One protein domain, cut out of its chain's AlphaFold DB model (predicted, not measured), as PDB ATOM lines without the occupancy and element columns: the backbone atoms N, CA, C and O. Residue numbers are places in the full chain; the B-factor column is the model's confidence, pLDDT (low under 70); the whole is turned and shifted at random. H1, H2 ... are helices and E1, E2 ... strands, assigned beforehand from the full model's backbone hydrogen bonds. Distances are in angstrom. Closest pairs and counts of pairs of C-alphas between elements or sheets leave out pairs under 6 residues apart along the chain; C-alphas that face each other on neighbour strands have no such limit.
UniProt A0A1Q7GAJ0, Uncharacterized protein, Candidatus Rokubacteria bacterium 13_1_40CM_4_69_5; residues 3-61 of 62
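AT A GLANCE: This is residues 3 to 61 of the 62 residues of an uncharacterized protein of Candidatus Rokubacteria bacterium 13_1_40CM_4_69_5 (UniProt A0A1Q7GAJ0). The model is an open U: hairpin E1-E2 makes its base, the far part of E2 with E3 one arm, and helix H1 the other; residues 54 to 61, of which 54 to 59 belong to H1, stick out. The 59 printed residues hold E1, E2, E3 and H1 in that order, in the mixed class; the sheet, E1 - E2 - E3, is antiparallel. The whole is loose, with a radius of gyration of the C-alphas of 13.5 A and spans of 32 by 27 by 19 A.

HOW THE PARTS SIT: E1, residues 3 to 10, E2, residues 13 to 25, and E3, residues 28 to 33, form a meander, each strand the antiparallel neighbour of the one before, in a strongly twisted sheet. N 6 and O 17 are 2.8 A apart, within hydrogen-bond range, as are N 22 and O 30 at 2.9 A. E2 bends by 72 degrees at residue 22. H1, residues 46 to 59, only grazes the sheet; the closest C-alphas of E2 and H1, Leu 14 and Ala 46, are 7.7 A apart. Every O i to N i+4 pair in H1 is within hydrogen-bond range.

IN THESE COORDINATES: E1 begins at C-alpha 3 (29.168, 32.222, 6.737) and is 21.3 A long, E2 32.8 A, E3 16.2 A. H1, 20.4 A, ends at C-alpha 59 (5.193, 22.434, 20.076).

THE WHOLE: The printed part has no cut. The link from E3 to H1 is long. Residues 44 to 45 and 56 to 61 have pLDDT under 70.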
ATOM      1  N   LEU A   3      29.083  33.550   6.126       91.75
ATOM      2  CA  LEU A   3      29.168  32.222   6.737       91.75
ATOM      3  C   LEU A   3      28.362  32.226   8.037       91.75
ATOM      4  O   LEU A   3      28.574  33.086   8.889       91.75
ATOM      5  N   VAL A   4      27.460  31.264   8.181       93.19
ATOM      6  CA  VAL A   4      26.621  31.089   9.367       93.19
ATOM      7  C   VAL A   4      26.827  29.681   9.900       93.19
ATOM      8  O   VAL A   4      26.618  28.711   9.173       93.19
ATOM      9  N   THR A   5      27.208  29.565  11.167       92.50
ATOM     10  CA  THR A   5      27.279  28.280  11.868       92.50
ATOM     11  C   THR A   5      25.933  28.000  12.522       92.50
ATOM     12  O   THR A   5      25.429  28.808  13.299       92.50
ATOM     13  N   ALA A   6      25.336  26.858  12.193       90.19
ATOM     14  CA  ALA A   6      24.085  26.393  12.774       90.19
ATOM     15  C   ALA A   6      24.327  25.165  13.657       90.19
ATOM     16  O   ALA A   6      25.157  24.312  13.338       90.19
ATOM     17  N   HIS A   7      23.547  25.058  14.730       90.06
ATOM     18  CA  HIS A   7      23.543  23.907  15.624       90.06
ATOM     19  C   HIS A   7      22.407  22.960  15.237       90.06
ATOM     20  O   HIS A   7      21.256  23.382  15.115       90.06
ATOM     21  N   VAL A   8      22.721  21.682  15.027       87.94
ATOM     22  CA  VAL A   8      21.750  20.658  14.623       87.94
ATOM     23  C   VAL A   8      21.879  19.413  15.489       87.94
ATOM     24  O   VAL A   8      22.979  18.953  15.791       87.94
ATOM     25  N   TRP A   9      20.740  18.840  15.865       85.50
ATOM     26  CA  TRP A   9      20.683  17.595  16.620       85.50
ATOM     27  C   TRP A   9      20.556  16.400  15.671       85.50
ATOM     28  O   TRP A   9      19.619  16.333  14.876       85.50
ATOM     29  N   VAL A  10      21.470  15.437  15.782       85.06
ATOM     30  CA  VAL A  10      21.468  14.174  15.028       85.06
ATOM     31  C   VAL A  10      21.673  13.028  16.011       85.06
ATOM     32  O   VAL A  10      22.703  12.982  16.676       85.06
ATOM     33  N   ASN A  11      20.714  12.098  16.108       85.75
ATOM     34  CA  ASN A  11      20.777  10.938  17.016       85.75
ATOM     35  C   ASN A  11      21.225  11.312  18.445       85.75
ATOM     36  O   ASN A  11      22.197  10.765  18.961       85.75
ATOM     37  N   ASP A  12      20.560  12.311  19.035       81.88
ATOM     38  CA  ASP A  12      20.838  12.835  20.385       81.88
ATOM     39  C   ASP A  12      22.225  13.453  20.592       81.88
ATOM     40  O   ASP A  12      22.630  13.735  21.714       81.88
ATOM     41  N   ARG A  13      22.949  13.730  19.507       85.38
ATOM     42  CA  ARG A  13      24.215  14.459  19.541       85.38
ATOM     43  C   ARG A  13      24.068  15.794  18.841       85.38
ATOM     44  O   ARG A  13      23.437  15.894  17.789       85.38
ATOM     45  N   LEU A  14      24.686  16.812  19.422       88.19
ATOM     46  CA  LEU A  14      24.719  18.150  18.861       88.19
ATOM     47  C   LEU A  14      25.907  18.296  17.906       88.19
ATOM     48  O   LEU A  14      27.047  17.952  18.235       88.19
ATOM     49  N   TYR A  15      25.637  18.822  16.720       90.25
ATOM     50  CA  TYR A  15      26.623  19.110  15.688       90.25
ATOM     51  C   TYR A  15      26.573  20.583  15.306       90.25
ATOM     52  O   TYR A  15      25.506  21.192  15.279       90.25
ATOM     53  N   GLU A  16      27.731  21.133  14.964       93.38
ATOM     54  CA  GLU A  16      27.845  22.407  14.265       93.38
ATOM     55  C   GLU A  16      27.997  22.145  12.770       93.38
ATOM     56  O   GLU A  16      28.751  21.259  12.347       93.38
ATOM     57  N   VAL A  17      27.288  22.929  11.966       94.75
ATOM     58  CA  VAL A  17      27.339  22.863  10.508       94.75
ATOM     59  C   VAL A  17      27.405  24.274   9.963       94.75
ATOM     60  O   VAL A  17      26.580  25.116  10.313       94.75
ATOM     61  N   ASP A  18      28.358  24.525   9.075       95.00
ATOM     62  CA  ASP A  18      28.498  25.828   8.454       95.00
ATOM     63  C   ASP A  18      27.676  25.898   7.164       95.00
ATOM     64  O   ASP A  18      27.625  24.962   6.358       95.00
ATOM     65  N   TYR A  19      27.032  27.040   6.964       94.50
ATOM     66  CA  TYR A  19      26.258  27.363   5.781       94.50
ATOM     67  C   TYR A  19      26.748  28.675   5.189       94.50
ATOM     68  O   TYR A  19      26.955  29.660   5.893       94.50
ATOM     69  N   CYS A  20      26.852  28.719   3.869       94.38
ATOM     70  CA  CYS A  20      27.007  29.967   3.146       94.38
ATOM     71  C   CYS A  20      25.628  30.522   2.795       94.38
ATOM     72  O   CYS A  20      24.841  29.878   2.092       94.38
ATOM     73  N   LYS A  21      25.340  31.745   3.231       90.88
ATOM     74  CA  LYS A  21      24.161  32.491   2.792       90.88
ATOM     75  C   LYS A  21      24.370  32.938   1.346       90.88
ATOM     76  O   LYS A  21      25.250  33.753   1.055       90.88
ATOM     77  N   ALA A  22      23.576  32.371   0.444       84.69
ATOM     78  CA  ALA A  22      23.697  32.573  -1.000       84.69
ATOM     79  C   ALA A  22      22.860  33.760  -1.514       84.69
ATOM     80  O   ALA A  22      23.093  34.248  -2.614       84.69
ATOM     81  N   GLY A  23      21.904  34.243  -0.717       81.56
ATOM     82  CA  GLY A  23      21.010  35.348  -1.065       81.56
ATOM     83  C   GLY A  23      19.640  35.184  -0.412       81.56
ATOM     84  O   GLY A  23      19.418  34.246   0.354       81.56
ATOM     85  N   GLY A  24      18.711  36.092  -0.705       81.50
ATOM     86  CA  GLY A  24      17.339  36.005  -0.213       81.50
ATOM     87  C   GLY A  24      16.365  36.850  -1.026       81.50
ATOM     88  O   GLY A  24      16.756  37.858  -1.614       81.50
ATOM     89  N   ARG A  25      15.099  36.427  -1.086       82.25
ATOM     90  CA  ARG A  25      14.011  37.142  -1.769       82.25
ATOM     91  C   ARG A  25      12.692  36.909  -1.033       82.25
ATOM     92  O   ARG A  25      12.450  35.819  -0.527       82.25
ATOM     93  N   ASN A  26      11.836  37.932  -0.991       83.38
ATOM     94  CA  ASN A  26      10.499  37.881  -0.382       83.38
ATOM     95  C   ASN A  26      10.498  37.408   1.089       83.38
ATOM     96  O   ASN A  26       9.650  36.615   1.479       83.38
ATOM     97  N   GLY A  27      11.470  37.858   1.892       85.69
ATOM     98  CA  GLY A  27      11.591  37.469   3.306       85.69
ATOM     99  C   GLY A  27      12.240  36.101   3.549       85.69
ATOM    100  O   GLY A  27      12.504  35.752   4.695       85.69
ATOM    101  N   TRP A  28      12.563  35.352   2.492       85.69
ATOM    102  CA  TRP A  28      13.253  34.067   2.585       85.69
ATOM    103  C   TRP A  28      14.741  34.226   2.298       85.69
ATOM    104  O   TRP A  28      15.125  34.935   1.368       85.69
ATOM    105  N   ALA A  29      15.582  33.528   3.059       89.00
ATOM    106  CA  ALA A  29      17.017  33.427   2.815       89.00
ATOM    107  C   ALA A  29      17.383  31.999   2.391       89.00
ATOM    108  O   ALA A  29      16.857  31.027   2.926       89.00
ATOM    109  N   THR A  30      18.283  31.878   1.414       90.06
ATOM    110  CA  THR A  30      18.823  30.593   0.959       90.06
ATOM    111  C   THR A  30      20.193  30.362   1.575       90.06
ATOM    112  O   THR A  30      21.098  31.194   1.454       90.06
ATOM    113  N   PHE A  31      20.347  29.198   2.192       92.31
ATOM    114  CA  PHE A  31      21.573  28.753   2.835       92.31
ATOM    115  C   PHE A  31      22.067  27.485   2.148       92.31
ATOM    116  O   PHE A  31      21.306  26.542   1.949       92.31
ATOM    117  N   THR A  32      23.343  27.465   1.772       93.06
ATOM    118  CA  THR A  32      23.995  26.292   1.180       93.06
ATOM    119  C   THR A  32      24.956  25.705   2.194       93.06
ATOM    120  O   THR A  32      25.866  26.397   2.641       93.06
ATOM    121  N   LYS A  33      24.753  24.439   2.563       93.88
ATOM    122  CA  LYS A  33      25.639  23.729   3.488       93.88
ATOM    123  C   LYS A  33      27.051  23.661   2.912       93.88
ATOM    124  O   LYS A  33      27.230  23.282   1.752       93.88
ATOM    125  N   VAL A  34      28.048  23.985   3.725       94.69
ATOM    126  CA  VAL A  34      29.453  23.828   3.355       94.69
ATOM    127  C   VAL A  34      29.808  22.343   3.389       94.69
ATOM    128  O   VAL A  34      29.490  21.608   4.326       94.69
ATOM    129  N   TYR A  35      30.449  21.865   2.325       93.44
ATOM    130  CA  TYR A  35      30.802  20.455   2.211       93.44
ATOM    131  C   TYR A  35      31.746  20.033   3.345       93.44
ATOM    132  O   TYR A  35      32.775  20.666   3.564       93.44
ATOM    133  N   LYS A  36      31.393  18.945   4.047       92.31
ATOM    134  CA  LYS A  36      32.162  18.364   5.166       92.31
ATOM    135  C   LYS A  36      32.447  19.316   6.342       92.31
ATOM    136  O   LYS A  36      33.357  19.050   7.118       92.31
ATOM    137  N   SER A  37      31.667  20.382   6.525       93.38
ATOM    138  CA  SER A  37      31.820  21.270   7.690       93.38
ATOM    139  C   SER A  37      31.262  20.690   8.997       93.38
ATOM    140  O   SER A  37      31.446  21.284  10.056       93.38
ATOM    141  N   GLU A  38      30.524  19.578   8.918       93.75
ATOM    142  CA  GLU A  38      29.889  18.935  10.069       93.75
ATOM    143  C   GLU A  38      30.922  18.474  11.088       93.75
ATOM    144  O   GLU A  38      31.788  17.647  10.796       93.75
ATOM    145  N   ARG A  39      30.786  18.977  12.310       93.50
ATOM    146  CA  ARG A  39      31.635  18.604  13.438       93.50
ATOM    147  C   ARG A  39      30.794  18.477  14.692       93.50
ATOM    148  O   ARG A  39      29.810  19.190  14.865       93.50
ATOM    149  N   GLN A  40      31.167  17.542  15.557       90.81
ATOM    150  CA  GLN A  40      30.496  17.397  16.841       90.81
ATOM    151  C   GLN A  40      30.740  18.665  17.671       90.81
ATOM    152  O   GLN A  40      31.891  19.049  17.889       90.81
ATOM    153  N   CYS A  41      29.655  19.304  18.106       86.88
ATOM    154  CA  CYS A  41      29.701  20.500  18.943       86.88
ATOM    155  C   CYS A  41      30.352  20.147  20.287       86.88
ATOM    156  O   CYS A  41      30.012  19.141  20.913       86.88
ATOM    157  N   ARG A  42      31.297  20.982  20.726       82.88
ATOM    158  CA  ARG A  42      31.877  20.956  22.083       82.88
ATOM    159  C   ARG A  42      31.437  22.179  22.890       82.88
ATOM    160  O   ARG A  42      32.188  22.688  23.715       82.88
ATOM    161  N   CYS A  43      30.263  22.701  22.563       75.25
ATOM    162  CA  CYS A  43      29.804  23.994  23.023       75.25
ATOM    163  C   CYS A  43      29.528  23.933  24.538       75.25
ATOM    164  O   CYS A  43      28.923  22.958  24.995       75.25
ATOM    165  N   PRO A  44      29.962  24.939  25.319       64.88
ATOM    166  CA  PRO A  44      29.758  24.962  26.769       64.88
ATOM    167  C   PRO A  44      28.271  25.044  27.156       64.88
ATOM    168  O   PRO A  44      27.901  24.578  28.226       64.88
ATOM    169  N   ASP A  45      27.417  25.540  26.256       69.88
ATOM    170  CA  ASP A  45      25.982  25.762  26.482       69.88
ATOM    171  C   ASP A  45      25.090  24.628  25.934       69.88
ATOM    172  O   ASP A  45      23.949  24.853  25.523       69.88
ATOM    173  N   ALA A  46      25.603  23.394  25.886       71.50
ATOM    174  CA  ALA A  46      24.861  22.241  25.365       71.50
ATOM    175  C   ALA A  46      23.510  22.026  26.079       71.50
ATOM    176  O   ALA A  46      22.528  21.680  25.426       71.50
ATOM    177  N   GLU A  47      23.446  22.303  27.384       75.81
ATOM    178  CA  GLU A  47      22.232  22.175  28.200       75.81
ATOM    179  C   GLU A  47      21.138  23.173  27.780       75.81
ATOM    180  O   GLU A  47      19.978  22.797  27.621       75.81
ATOM    181  N   ALA A  48      21.502  24.427  27.489       79.69
ATOM    182  CA  ALA A  48      20.558  25.435  27.000       79.69
ATOM    183  C   ALA A  48      19.989  25.061  25.618       79.69
ATOM    184  O   ALA A  48      18.800  25.249  25.345       79.69
ATOM    185  N   LEU A  49      20.827  24.487  24.749       77.69
ATOM    186  CA  LEU A  49      20.421  24.013  23.423       77.69
ATOM    187  C   LEU A  49      19.580  22.727  23.485       77.69
ATOM    188  O   LEU A  49      18.750  22.489  22.603       77.69
ATOM    189  N   GLU A  50      19.774  21.899  24.509       79.50
ATOM    190  CA  GLU A  50      18.933  20.732  24.782       79.50
ATOM    191  C   GLU A  50      17.558  21.155  25.307       79.50
ATOM    192  O   GLU A  50      16.541  20.639  24.844       79.50
ATOM    193  N   HIS A  51      17.506  22.177  26.163       78.44
ATOM    194  CA  HIS A  51      16.251  22.772  26.618       78.44
ATOM    195  C   HIS A  51      15.418  23.314  25.442       78.44
ATOM    196  O   HIS A  51      14.252  22.952  25.295       78.44
ATOM    197  N   GLN A  52      16.037  24.072  24.525       76.06
ATOM    198  CA  GLN A  52      15.371  24.537  23.297       76.06
ATOM    199  C   GLN A  52      14.864  23.385  22.418       76.06
ATOM    200  O   GLN A  52      13.790  23.465  21.819       76.06
ATOM    201  N   ARG A  53      15.632  22.293  22.311       76.56
ATOM    202  CA  ARG A  53      15.218  21.101  21.557       76.56
ATOM    203  C   ARG A  53      13.949  20.486  22.146       76.56
ATOM    204  O   ARG A  53      13.100  20.019  21.380       76.56
ATOM    205  N   GLN A  54      13.841  20.464  23.471       76.06
ATOM    206  CA  GLN A  54      12.680  19.934  24.175       76.06
ATOM    207  C   GLN A  54      11.440  20.799  23.909       76.06
ATOM    208  O   GLN A  54      10.421  20.273  23.472       76.06
ATOM    209  N   GLU A  55      11.568  22.125  24.005       75.25
ATOM    210  CA  GLU A  55      10.471  23.062  23.725       75.25
ATOM    211  C   GLU A  55       9.928  22.924  22.289       75.25
ATOM    212  O   GLU A  55       8.718  22.915  22.062       75.25
ATOM    213  N   VAL A  56      10.806  22.740  21.294       65.06
ATOM    214  CA  VAL A  56      10.388  22.516  19.895       65.06
ATOM    215  C   VAL A  56       9.665  21.173  19.712       65.06
ATOM    216  O   VAL A  56       8.788  21.058  18.851       65.06
ATOM    217  N   ARG A  57      10.028  20.141  20.484       61.50
ATOM    218  CA  ARG A  57       9.334  18.841  20.459       61.50
ATOM    219  C   ARG A  57       7.932  18.938  21.054       61.50
ATOM    220  O   ARG A  57       7.013  18.348  20.483       61.50
ATOM    221  N   ASP A  58       7.765  19.703  22.128       59.38
ATOM    222  CA  ASP A  58       6.459  19.934  22.750       59.38
ATOM    223  C   ASP A  58       5.509  20.689  21.807       59.38
ATOM    224  O   ASP A  58       4.367  20.274  21.628       59.38
ATOM    225  N   VAL A  59       5.996  21.702  21.080       59.19
ATOM    226  CA  VAL A  59       5.193  22.434  20.076       59.19
ATOM    227  C   VAL A  59       4.721  21.543  18.919       59.19
ATOM    228  O   VAL A  59       3.661  21.781  18.355       59.19
ATOM    229  N   LYS A  60       5.489  20.515  18.540       51.94
ATOM    230  CA  LYS A  60       5.085  19.574  17.477       51.94
ATOM    231  C   LYS A  60       4.115  18.485  17.942       51.94
ATOM    232  O   LYS A  60       3.601  17.763  17.092       51.94
ATOM    233  N   SER A  61       3.922  18.332  19.251       55.00
ATOM    234  CA  SER A  61       3.060  17.301  19.846       55.00
ATOM    235  C   SER A  61       1.696  17.845  20.302       55.00
ATOM    236  O   SER A  61       0.876  17.064  20.782       55.00
TER     237      SER A  61